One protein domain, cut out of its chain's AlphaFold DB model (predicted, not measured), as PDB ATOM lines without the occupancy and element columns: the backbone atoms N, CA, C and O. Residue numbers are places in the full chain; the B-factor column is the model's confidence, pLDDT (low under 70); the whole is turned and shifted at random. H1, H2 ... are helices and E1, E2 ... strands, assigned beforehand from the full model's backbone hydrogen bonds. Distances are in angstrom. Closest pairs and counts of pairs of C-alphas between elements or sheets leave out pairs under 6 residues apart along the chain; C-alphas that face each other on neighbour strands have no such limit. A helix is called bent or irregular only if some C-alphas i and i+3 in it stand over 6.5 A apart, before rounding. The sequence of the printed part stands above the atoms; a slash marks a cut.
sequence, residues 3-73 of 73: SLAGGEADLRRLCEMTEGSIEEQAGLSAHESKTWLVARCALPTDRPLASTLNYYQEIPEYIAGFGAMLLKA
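AT A GLANCE: This is residues 3 to 73 of the 73 residues of an uncharacterized protein of Acidovorax sp. HMWF018 (UniProt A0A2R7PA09). A long two-stranded hairpin, E1 and E2, forms one side of this domain, and three helices form the other, with little contact between the two sides. H3, the longest helix, runs lengthwise nearest the hairpin, while the short H1 and H2 lie farther from the strands, H2 set crosswise near the beginning of H3. The printed part has 71 residues with three named helices and two named strands, in the order H1, H2, H3, E1, E2; the sheet, order E1 - E2, is antiparallel, and the class is mixed, helices and strands. The whole is only just compact, close to loose, with a radius of gyration of the C-alphas of 13.0 A and spans of 37 by 26 by 15 A.

HOW THE PARTS SIT: Start at H1, residues 8 to 15, and look across to H3, residues 28 to 40: they are close but not clearly touching, the closest C-alphas being those of Leu 11 and Leu 37, 7.9 A apart. Their lines stand at a shallow tilt of 30 degrees, opposite ways. Next comes H2, residues 19 to 26, which is apart from H1. H2 and H3 touch, about perpendicular at 81 degrees; the closest C-alphas are those of Glu 23 and Ala 30, 6.6 A apart, and H3 touches H2 with residues 29 to 31 alone. Go on to E1, residues 50 to 59, and E2, residues 64 to 72: they form an antiparallel hairpin at 175 degrees. Look there for N 55 and O 68, 2.9 A apart, and N 66 and O 57, 2.8 A apart, both within hydrogen-bond range. H3 and E2 are near each other, with 6 pairs of C-alphas within 10 A, while H1 and H2 are apart from both strands. In H1 and H2 every O i to N i+4 pair is within hydrogen-bond range; in H3 3 of 9 are, beside 9 of 10 O i to N i+3 pairs.

IN THESE COORDINATES: Find C-alpha 8 at (104.794, 132.861, 150.036), where H1 begins; it ends at Cys 15. H2 runs from Glu 19 to Ala 26. Find C-alpha 28 at (89.323, 147.515, 165.902); from there H3 runs 22.3 A to Arg 40. H3 is irregular: C-alphas 28 and 31 are 7.1 A apart. E1 runs 26.6 A from Ala 50 to Ile 59, and E2 runs 26.6 A from Ala 64 to C-alpha 72 at (111.123, 126.002, 162.831).

THE WHOLE: The two C-alphas farthest apart are those of Asp 46 and Glu 61, 39.4 A. The printed part has no cut. The links H1 to H2, H2 to H3 and E1 to E2 are tight; the link H3 to E1, with 9 residues, is short. The mean pLDDT of the printed part is 93.6, and no printed residue is under 70.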
ATOM      1  N   SER A   3      98.249 130.404 158.685       93.12
ATOM      2  CA  SER A   3      98.795 131.084 157.498       93.12
ATOM      3  C   SER A   3     100.200 131.672 157.710       93.12
ATOM      4  O   SER A   3     100.947 131.806 156.746       93.12
ATOM      5  N   LEU A   4     100.610 131.972 158.950       95.44
ATOM      6  CA  LEU A   4     101.982 132.410 159.258       95.44
ATOM      7  C   LEU A   4     103.005 131.271 159.139       95.44
ATOM      8  O   LEU A   4     104.173 131.528 158.851       95.44
ATOM      9  N   ALA A   5     102.582 130.021 159.338       96.38
ATOM     10  CA  ALA A   5     103.407 128.838 159.095       96.38
ATOM     11  C   ALA A   5     103.456 128.461 157.602       96.38
ATOM     12  O   ALA A   5     104.228 127.587 157.214       96.38
ATOM     13  N   GLY A   6     102.646 129.110 156.765       95.56
ATOM     14  CA  GLY A   6     102.590 128.885 155.328       95.56
ATOM     15  C   GLY A   6     103.798 129.422 154.556       95.56
ATOM     16  O   GLY A   6     104.754 129.977 155.115       95.56
ATOM     17  N   GLY A   7     103.737 129.219 153.240       95.00
ATOM     18  CA  GLY A   7     104.713 129.740 152.280       95.00
ATOM     19  C   GLY A   7     104.302 131.100 151.711       95.00
ATOM     20  O   GLY A   7     103.353 131.730 152.172       95.00
ATOM     21  N   GLU A   8     104.996 131.548 150.665       95.44
ATOM     22  CA  GLU A   8     104.794 132.861 150.036       95.44
ATOM     23  C   GLU A   8     103.328 133.169 149.690       95.44
ATOM     24  O   GLU A   8     102.864 134.278 149.944       95.44
ATOM     25  N   ALA A   9     102.576 132.198 149.168       95.62
ATOM     26  CA  ALA A   9     101.171 132.397 148.809       95.62
ATOM     27  C   ALA A   9     100.288 132.744 150.025       95.62
ATOM     28  O   ALA A   9      99.438 133.631 149.930       95.62
ATOM     29  N   ASP A  10     100.513 132.084 151.164       95.94
ATOM     30  CA  ASP A  10      99.774 132.339 152.403       95.94
ATOM     31  C   ASP A  10     100.150 133.698 152.996       95.94
ATOM     32  O   ASP A  10      99.278 134.474 153.390       95.94
ATOM     33  N   LEU A  11     101.447 134.024 153.001       95.50
ATOM     34  CA  LEU A  11     101.939 135.314 153.484       95.50
ATOM     35  C   LEU A  11     101.433 136.468 152.614       95.50
ATOM     36  O   LEU A  11     101.004 137.491 153.141       95.50
ATOM     37  N   ARG A  12     101.409 136.290 151.288       94.94
ATOM     38  CA  ARG A  12     100.864 137.284 150.359       94.94
ATOM     39  C   ARG A  12      99.382 137.531 150.619       94.94
ATOM     40  O   ARG A  12      98.971 138.684 150.671       94.94
ATOM     41  N   ARG A  13      98.603 136.472 150.868       94.31
ATOM     42  CA  ARG A  13      97.181 136.593 151.218       94.31
ATOM     43  C   ARG A  13      96.971 137.416 152.491       94.31
ATOM     44  O   ARG A  13      96.042 138.215 152.533       94.31
ATOM     45  N   LEU A  14      97.824 137.245 153.505       93.81
ATOM     46  CA  LEU A  14      97.780 138.064 154.722       93.81
ATOM     47  C   LEU A  14      98.114 139.535 154.428       93.81
ATOM     48  O   LEU A  14      97.446 140.424 154.943       93.81
ATOM     49  N   CYS A  15      99.104 139.797 153.572       93.25
ATOM     50  CA  CYS A  15      99.483 141.156 153.171       93.25
ATOM     51  C   CYS A  15      98.429 141.868 152.302       93.25
ATOM     52  O   CYS A  15      98.433 143.093 152.228       93.25
ATOM     53  N   GLU A  16      97.547 141.124 151.634       94.75
ATOM     54  CA  GLU A  16      96.472 141.664 150.787       94.75
ATOM     55  C   GLU A  16      95.200 142.024 151.569       94.75
ATOM     56  O   GLU A  16      94.281 142.626 151.008       94.75
ATOM     57  N   MET A  17      95.124 141.676 152.858       93.62
ATOM     58  CA  MET A  17      93.985 142.032 153.701       93.62
ATOM     59  C   MET A  17      93.906 143.550 153.895       93.62
ATOM     60  O   MET A  17      94.884 144.208 154.245       93.62
ATOM     61  N   THR A  18      92.715 144.114 153.700       93.88
ATOM     62  CA  THR A  18      92.453 145.537 153.947       93.88
ATOM     63  C   THR A  18      92.163 145.779 155.425       93.88
ATOM     64  O   THR A  18      91.647 144.885 156.098       93.88
ATOM     65  N   GLU A  19      92.397 147.000 155.921       92.31
ATOM     66  CA  GLU A  19      92.030 147.379 157.298       92.31
ATOM     67  C   GLU A  19      90.568 147.055 157.607       92.31
ATOM     68  O   GLU A  19      90.295 146.378 158.589       92.31
ATOM     69  N   GLY A  20      89.639 147.425 156.718       94.62
ATOM     70  CA  GLY A  20      88.216 147.132 156.910       94.62
ATOM     71  C   GLY A  20      87.922 145.634 157.029       94.62
ATOM     72  O   GLY A  20      87.139 145.233 157.882       94.62
ATOM     73  N   SER A  21      88.595 144.788 156.238       93.75
ATOM     74  CA  SER A  21      88.428 143.330 156.343       93.75
ATOM     75  C   SER A  21      89.009 142.753 157.638       93.75
ATOM     76  O   SER A  21      88.500 141.754 158.144       93.75
ATOM     77  N   ILE A  22      90.073 143.367 158.167       92.19
ATOM     78  CA  ILE A  22      90.693 142.989 159.441       92.19
ATOM     79  C   ILE A  22      89.776 143.406 160.595       92.19
ATOM     80  O   ILE A  22      89.502 142.594 161.474       92.19
ATOM     81  N   GLU A  23      89.260 144.634 160.567       92.69
ATOM     82  CA  GLU A  23      88.328 145.160 161.566       92.69
ATOM     83  C   GLU A  23      87.029 144.348 161.621       92.69
ATOM     84  O   GLU A  23      86.568 144.014 162.709       92.69
ATOM     85  N   GLU A  24      86.468 143.974 160.466       93.62
ATOM     86  CA  GLU A  24      85.257 143.150 160.380       93.62
ATOM     87  C   GLU A  24      85.448 141.764 161.017       93.62
ATOM     88  O   GLU A  24      84.557 141.266 161.703       93.62
ATOM     89  N   GLN A  25      86.612 141.140 160.811       89.94
ATOM     90  CA  GLN A  25      86.876 139.772 161.273       89.94
ATOM     91  C   GLN A  25      87.405 139.698 162.707       89.94
ATOM     92  O   GLN A  25      87.155 138.712 163.398       89.94
ATOM     93  N   ALA A  26      88.181 140.692 163.140       87.25
ATOM     94  CA  ALA A  26      88.979 140.609 164.361       87.25
ATOM     95  C   ALA A  26      88.825 141.832 165.286       87.25
ATOM     96  O   ALA A  26      89.396 141.853 166.376       87.25
ATOM     97  N   GLY A  27      88.023 142.824 164.893       89.94
ATOM     98  CA  GLY A  27      87.756 144.026 165.676       89.94
ATOM     99  C   GLY A  27      88.817 145.119 165.520       89.94
ATOM    100  O   GLY A  27      89.876 144.938 164.920       89.94
ATOM    101  N   LEU A  28      88.531 146.290 166.096       88.94
ATOM    102  CA  LEU A  28      89.323 147.515 165.902       88.94
ATOM    103  C   LEU A  28      90.757 147.432 166.457       88.94
ATOM    104  O   LEU A  28      91.653 148.117 165.965       88.94
ATOM    105  N   SER A  29      91.005 146.568 167.445       87.06
ATOM    106  CA  SER A  29      92.342 146.368 168.030       87.06
ATOM    107  C   SER A  29      93.192 145.333 167.284       87.06
ATOM    108  O   SER A  29      94.356 145.128 167.618       87.06
ATOM    109  N   ALA A  30      92.666 144.686 166.240       86.38
ATOM    110  CA  ALA A  30      93.371 143.610 165.545       86.38
ATOM    111  C   ALA A  30      94.595 144.068 164.737       86.38
ATOM    112  O   ALA A  30      95.389 143.232 164.301       86.38
ATOM    113  N   HIS A  31      94.800 145.373 164.556       82.94
ATOM    114  CA  HIS A  31      95.965 145.914 163.857       82.94
ATOM    115  C   HIS A  31      97.299 145.551 164.542       82.94
ATOM    116  O   HIS A  31      98.320 145.451 163.859       82.94
ATOM    117  N   GLU A  32      97.296 145.261 165.849       87.38
ATOM    118  CA  GLU A  32      98.465 144.769 166.592       87.38
ATOM    119  C   GLU A  32      98.983 143.424 166.053       87.38
ATOM    120  O   GLU A  32     100.184 143.147 166.106       87.38
ATOM    121  N   SER A  33      98.110 142.611 165.443       87.12
ATOM    122  CA  SER A  33      98.473 141.310 164.861       87.12
ATOM    123  C   SER A  33      99.455 141.420 163.685       87.12
ATOM    124  O   SER A  33     100.181 140.468 163.402       87.12
ATOM    125  N   LYS A  34      99.591 142.594 163.049       90.50
ATOM    126  CA  LYS A  34     100.565 142.830 161.964       90.50
ATOM    127  C   LYS A  34     102.015 142.685 162.420       90.50
ATOM    128  O   LYS A  34     102.887 142.375 161.610       90.50
ATOM    129  N   THR A  35     102.285 142.844 163.716       92.81
ATOM    130  CA  THR A  35     103.613 142.582 164.296       92.81
ATOM    131  C   THR A  35     104.084 141.143 164.056       92.81
ATOM    132  O   THR A  35     105.281 140.903 163.897       92.81
ATOM    133  N   TRP A  36     103.158 140.190 163.914       94.75
ATOM    134  CA  TRP A  36     103.475 138.801 163.589       94.75
ATOM    135  C   TRP A  36     104.021 138.644 162.166       94.75
ATOM    136  O   TRP A  36     104.925 137.839 161.949       94.75
ATOM    137  N   LEU A  37     103.536 139.440 161.204       94.19
ATOM    138  CA  LEU A  37     104.095 139.474 159.848       94.19
ATOM    139  C   LEU A  37     105.515 140.048 159.852       94.19
ATOM    140  O   LEU A  37     106.392 139.491 159.197       94.19
ATOM    141  N   VAL A  38     105.768 141.091 160.651       94.88
ATOM    142  CA  VAL A  38     107.120 141.654 160.828       94.88
ATOM    143  C   VAL A  38     108.083 140.597 161.372       94.88
ATOM    144  O   VAL A  38     109.177 140.433 160.835       94.88
ATOM    145  N   ALA A  39     107.674 139.830 162.387       94.88
ATOM    146  CA  ALA A  39     108.473 138.713 162.895       94.88
ATOM    147  C   ALA A  39     108.695 137.627 161.823       94.88
ATOM    148  O   ALA A  39     109.799 137.098 161.681       94.88
ATOM    149  N   ARG A  40     107.664 137.320 161.025       95.44
ATOM    150  CA  ARG A  40     107.717 136.295 159.974       95.44
ATOM    151  C   ARG A  40     108.670 136.640 158.825       95.44
ATOM    152  O   ARG A  40     109.210 135.710 158.219       95.44
ATOM    153  N   CYS A  41     108.923 137.925 158.561       94.56
ATOM    154  CA  CYS A  41     109.895 138.385 157.560       94.56
ATOM    155  C   CYS A  41     111.342 137.951 157.852       94.56
ATOM    156  O   CYS A  41     112.169 137.965 156.945       94.56
ATOM    157  N   ALA A  42     111.660 137.547 159.086       96.19
ATOM    158  CA  ALA A  42     112.987 137.052 159.448       96.19
ATOM    159  C   ALA A  42     113.232 135.573 159.070       96.19
ATOM    160  O   ALA A  42     114.322 135.059 159.314       96.19
ATOM    161  N   LEU A  43     112.235 134.874 158.512       96.31
ATOM    162  CA  LEU A  43     112.272 133.430 158.241       96.31
ATOM    163  C   LEU A  43     112.050 133.118 156.742       96.31
ATOM    164  O   LEU A  43     111.416 133.918 156.050       96.31
ATOM    165  N   PRO A  44     112.488 131.946 156.230       96.75
ATOM    166  CA  PRO A  44     112.304 131.559 154.824       96.75
ATOM    167  C   PRO A  44     110.835 131.564 154.382       96.75
ATOM    168  O   PRO A  44     109.956 131.203 155.164       96.75
ATOM    169  N   THR A  45     110.548 131.962 153.143       96.19
ATOM    170  CA  THR A  45     109.177 132.060 152.591       96.19
ATOM    171  C   THR A  45     108.909 131.089 151.440       96.19
ATOM    172  O   THR A  45     107.760 130.914 151.042       96.19
ATOM    173  N   ASP A  46     109.948 130.435 150.921       95.94
ATOM    174  CA  ASP A  46     109.909 129.491 149.797       95.94
ATOM    175  C   ASP A  46     109.225 128.157 150.141       95.94
ATOM    176  O   ASP A  46     108.900 127.367 149.256       95.94
ATOM    177  N   ARG A  47     108.986 127.906 151.431       94.69
ATOM    178  CA  ARG A  47     108.329 126.705 151.948       94.69
ATOM    179  C   ARG A  47     107.495 127.000 153.198       94.69
ATOM    180  O   ARG A  47     107.804 127.947 153.925       94.69
ATOM    181  N   PRO A  48     106.494 126.158 153.503       95.75
ATOM    182  CA  PRO A  48     105.881 126.128 154.824       95.75
ATOM    183  C   PRO A  48     106.906 125.781 155.912       95.75
ATOM    184  O   PRO A  48     107.824 124.986 155.689       95.75
ATOM    185  N   LEU A  49     106.727 126.350 157.100       96.62
ATOM    186  CA  LEU A  49     107.545 126.093 158.282       96.62
ATOM    187  C   LEU A  49     106.793 125.197 159.264       96.62
ATOM    188  O   LEU A  49     105.591 125.341 159.476       96.62
ATOM    189  N   ALA A  50     107.515 124.279 159.905       96.06
ATOM    190  CA  ALA A  50     106.916 123.441 160.933       96.06
ATOM    191  C   ALA A  50     106.622 124.283 162.181       96.06
ATOM    192  O   ALA A  50     107.519 124.939 162.715       96.06
ATOM    193  N   SER A  51     105.378 124.231 162.660       95.81
ATOM    194  CA  SER A  51     104.978 124.867 163.913       95.81
ATOM    195  C   SER A  51     105.054 123.858 165.056       95.81
ATOM    196  O   SER A  51     104.335 122.860 165.054       95.81
ATOM    197  N   THR A  52     105.954 124.081 166.015       95.44
ATOM    198  CA  THR A  52     106.106 123.207 167.195       95.44
ATOM    199  C   THR A  52     105.232 123.645 168.368       95.44
ATOM    200  O   THR A  52     105.017 122.871 169.298       95.44
ATOM    201  N   LEU A  53     104.705 124.869 168.310       96.06
ATOM    202  CA  LEU A  53     103.697 125.406 169.213       96.06
ATOM    203  C   LEU A  53     102.763 126.290 168.391       96.06
ATOM    204  O   LEU A  53     103.229 127.186 167.693       96.06
ATOM    205  N   ASN A  54     101.461 126.062 168.509       95.56
ATOM    206  CA  ASN A  54     100.426 126.905 167.924       95.56
ATOM    207  C   ASN A  54      99.289 127.006 168.940       95.56
ATOM    208  O   ASN A  54      98.462 126.103 169.045       95.56
ATOM    209  N   TYR A  55      99.326 128.054 169.754       96.31
ATOM    210  CA  TYR A  55      98.417 128.244 170.873       96.31
ATOM    211  C   TYR A  55      97.624 129.528 170.701       96.31
ATOM    212  O   TYR A  55      98.203 130.587 170.457       96.31
ATOM    213  N   TYR A  56      96.315 129.437 170.889       94.44
ATOM    214  CA  TYR A  56      95.435 130.586 170.987       94.44
ATOM    215  C   TYR A  56      94.410 130.344 172.091       94.44
ATOM    216  O   TYR A  56      93.830 129.262 172.171       94.44
ATOM    217  N   GLN A  57      94.182 131.359 172.915       95.75
ATOM    218  CA  GLN A  57      93.137 131.370 173.926       95.75
ATOM    219  C   GLN A  57      92.416 132.714 173.880       95.75
ATOM    220  O   GLN A  57      93.040 133.760 174.056       95.75
ATOM    221  N   GLU A  58      91.104 132.685 173.681       94.00
ATOM    222  CA  GLU A  58      90.261 133.862 173.874       94.00
ATOM    223  C   GLU A  58      90.181 134.240 175.362       94.00
ATOM    224  O   GLU A  58      90.185 133.377 176.242       94.00
ATOM    225  N   ILE A  59      90.126 135.539 175.645       95.31
ATOM    226  CA  ILE A  59      89.962 136.095 176.991       95.31
ATOM    227  C   ILE A  59      88.802 137.101 176.934       95.31
ATOM    228  O   ILE A  59      89.034 138.308 176.774       95.31
ATOM    229  N   PRO A  60      87.542 136.621 176.991       94.00
ATOM    230  CA  PRO A  60      86.357 137.453 176.792       94.00
ATOM    231  C   PRO A  60      86.272 138.639 177.757       94.00
ATOM    232  O   PRO A  60      85.848 139.723 177.362       94.00
ATOM    233  N   GLU A  61      86.735 138.468 178.996       96.94
ATOM    234  CA  GLU A  61      86.734 139.495 180.041       96.94
ATOM    235  C   GLU A  61      87.561 140.730 179.661       96.94
ATOM    236  O   GLU A  61      87.306 141.821 180.171       96.94
ATOM    237  N   TYR A  62      88.535 140.569 178.762       92.94
ATOM    238  CA  TYR A  62      89.402 141.645 178.280       92.94
ATOM    239  C   TYR A  62      89.147 142.024 176.823       92.94
ATOM    240  O   TYR A  62      89.820 142.919 176.318       92.94
ATOM    241  N   ILE A  63      88.191 141.370 176.148       90.19
ATOM    242  CA  ILE A  63      87.930 141.565 174.713       90.19
ATOM    243  C   ILE A  63      89.240 141.376 173.919       90.19
ATOM    244  O   ILE A  63      89.617 142.176 173.066       90.19
ATOM    245  N   ALA A  64      89.983 140.323 174.269       90.56
ATOM    246  CA  ALA A  64      91.313 140.052 173.741       90.56
ATOM    247  C   ALA A  64      91.531 138.549 173.532       90.56
ATOM    248  O   ALA A  64      90.756 137.713 173.994       90.56
ATOM    249  N   GLY A  65      92.621 138.203 172.852       91.62
ATOM    250  CA  GLY A  65      93.108 136.831 172.754       91.62
ATOM    251  C   GLY A  65      94.602 136.765 173.041       91.62
ATOM    252  O   GLY A  65      95.349 137.681 172.701       91.62
ATOM    253  N   PHE A  66      95.042 135.674 173.655       93.31
ATOM    254  CA  PHE A  66      96.450 135.364 173.863       93.31
ATOM    255  C   PHE A  66      96.910 134.347 172.820       93.31
ATOM    256  O   PHE A  66      96.397 133.230 172.770       93.31
ATOM    257  N   GLY A  67      97.882 134.733 171.993       94.00
ATOM    258  CA  GLY A  67      98.472 133.878 170.966       94.00
ATOM    259  C   GLY A  67      99.955 133.625 171.223       94.00
ATOM    260  O   GLY A  67     100.696 134.557 171.526       94.00
ATOM    261  N   ALA A  68     100.402 132.382 171.047       96.00
ATOM    262  CA  ALA A  68     101.817 132.020 171.051       96.00
ATOM    263  C   ALA A  68     102.120 131.008 169.941       96.00
ATOM    264  O   ALA A  68     101.395 130.029 169.760       96.00
ATOM    265  N   MET A  69     103.211 131.231 169.208       96.19
ATOM    266  CA  MET A  69     103.653 130.334 168.142       96.19
ATOM    267  C   MET A  69     105.168 130.155 168.151       96.19
ATOM    268  O   MET A  69     105.906 131.100 168.420       96.19
ATOM    269  N   LEU A  70     105.621 128.952 167.801       96.81
ATOM    270  CA  LEU A  70     107.023 128.650 167.522       96.81
ATOM    271  C   LEU A  70     107.142 128.047 166.125       96.81
ATOM    272  O   LEU A  70     106.564 126.995 165.858       96.81
ATOM    273  N   LEU A  71     107.911 128.700 165.254       96.44
ATOM    274  CA  LEU A  71     108.200 128.229 163.901       96.44
ATOM    275  C   LEU A  71     109.636 127.718 163.810       96.44
ATOM    276  O   LEU A  71     110.565 128.340 164.327       96.44
ATOM    277  N   LYS A  72     109.817 126.595 163.116       94.50
ATOM    278  CA  LYS A  72     111.123 126.002 162.831       94.50
ATOM    279  C   LYS A  72     111.518 126.290 161.380       94.50
ATOM    280  O   LYS A  72     110.850 125.803 160.467       94.50
ATOM    281  N   ALA A  73     112.576 127.083 161.204       86.19
ATOM    282  CA  ALA A  73     113.164 127.445 159.908       86.19
ATOM    283  C   ALA A  73     114.046 126.337 159.316       86.19
ATOM    284  O   ALA A  73     114.721 125.639 160.108       86.19
TER     285      ALA A  73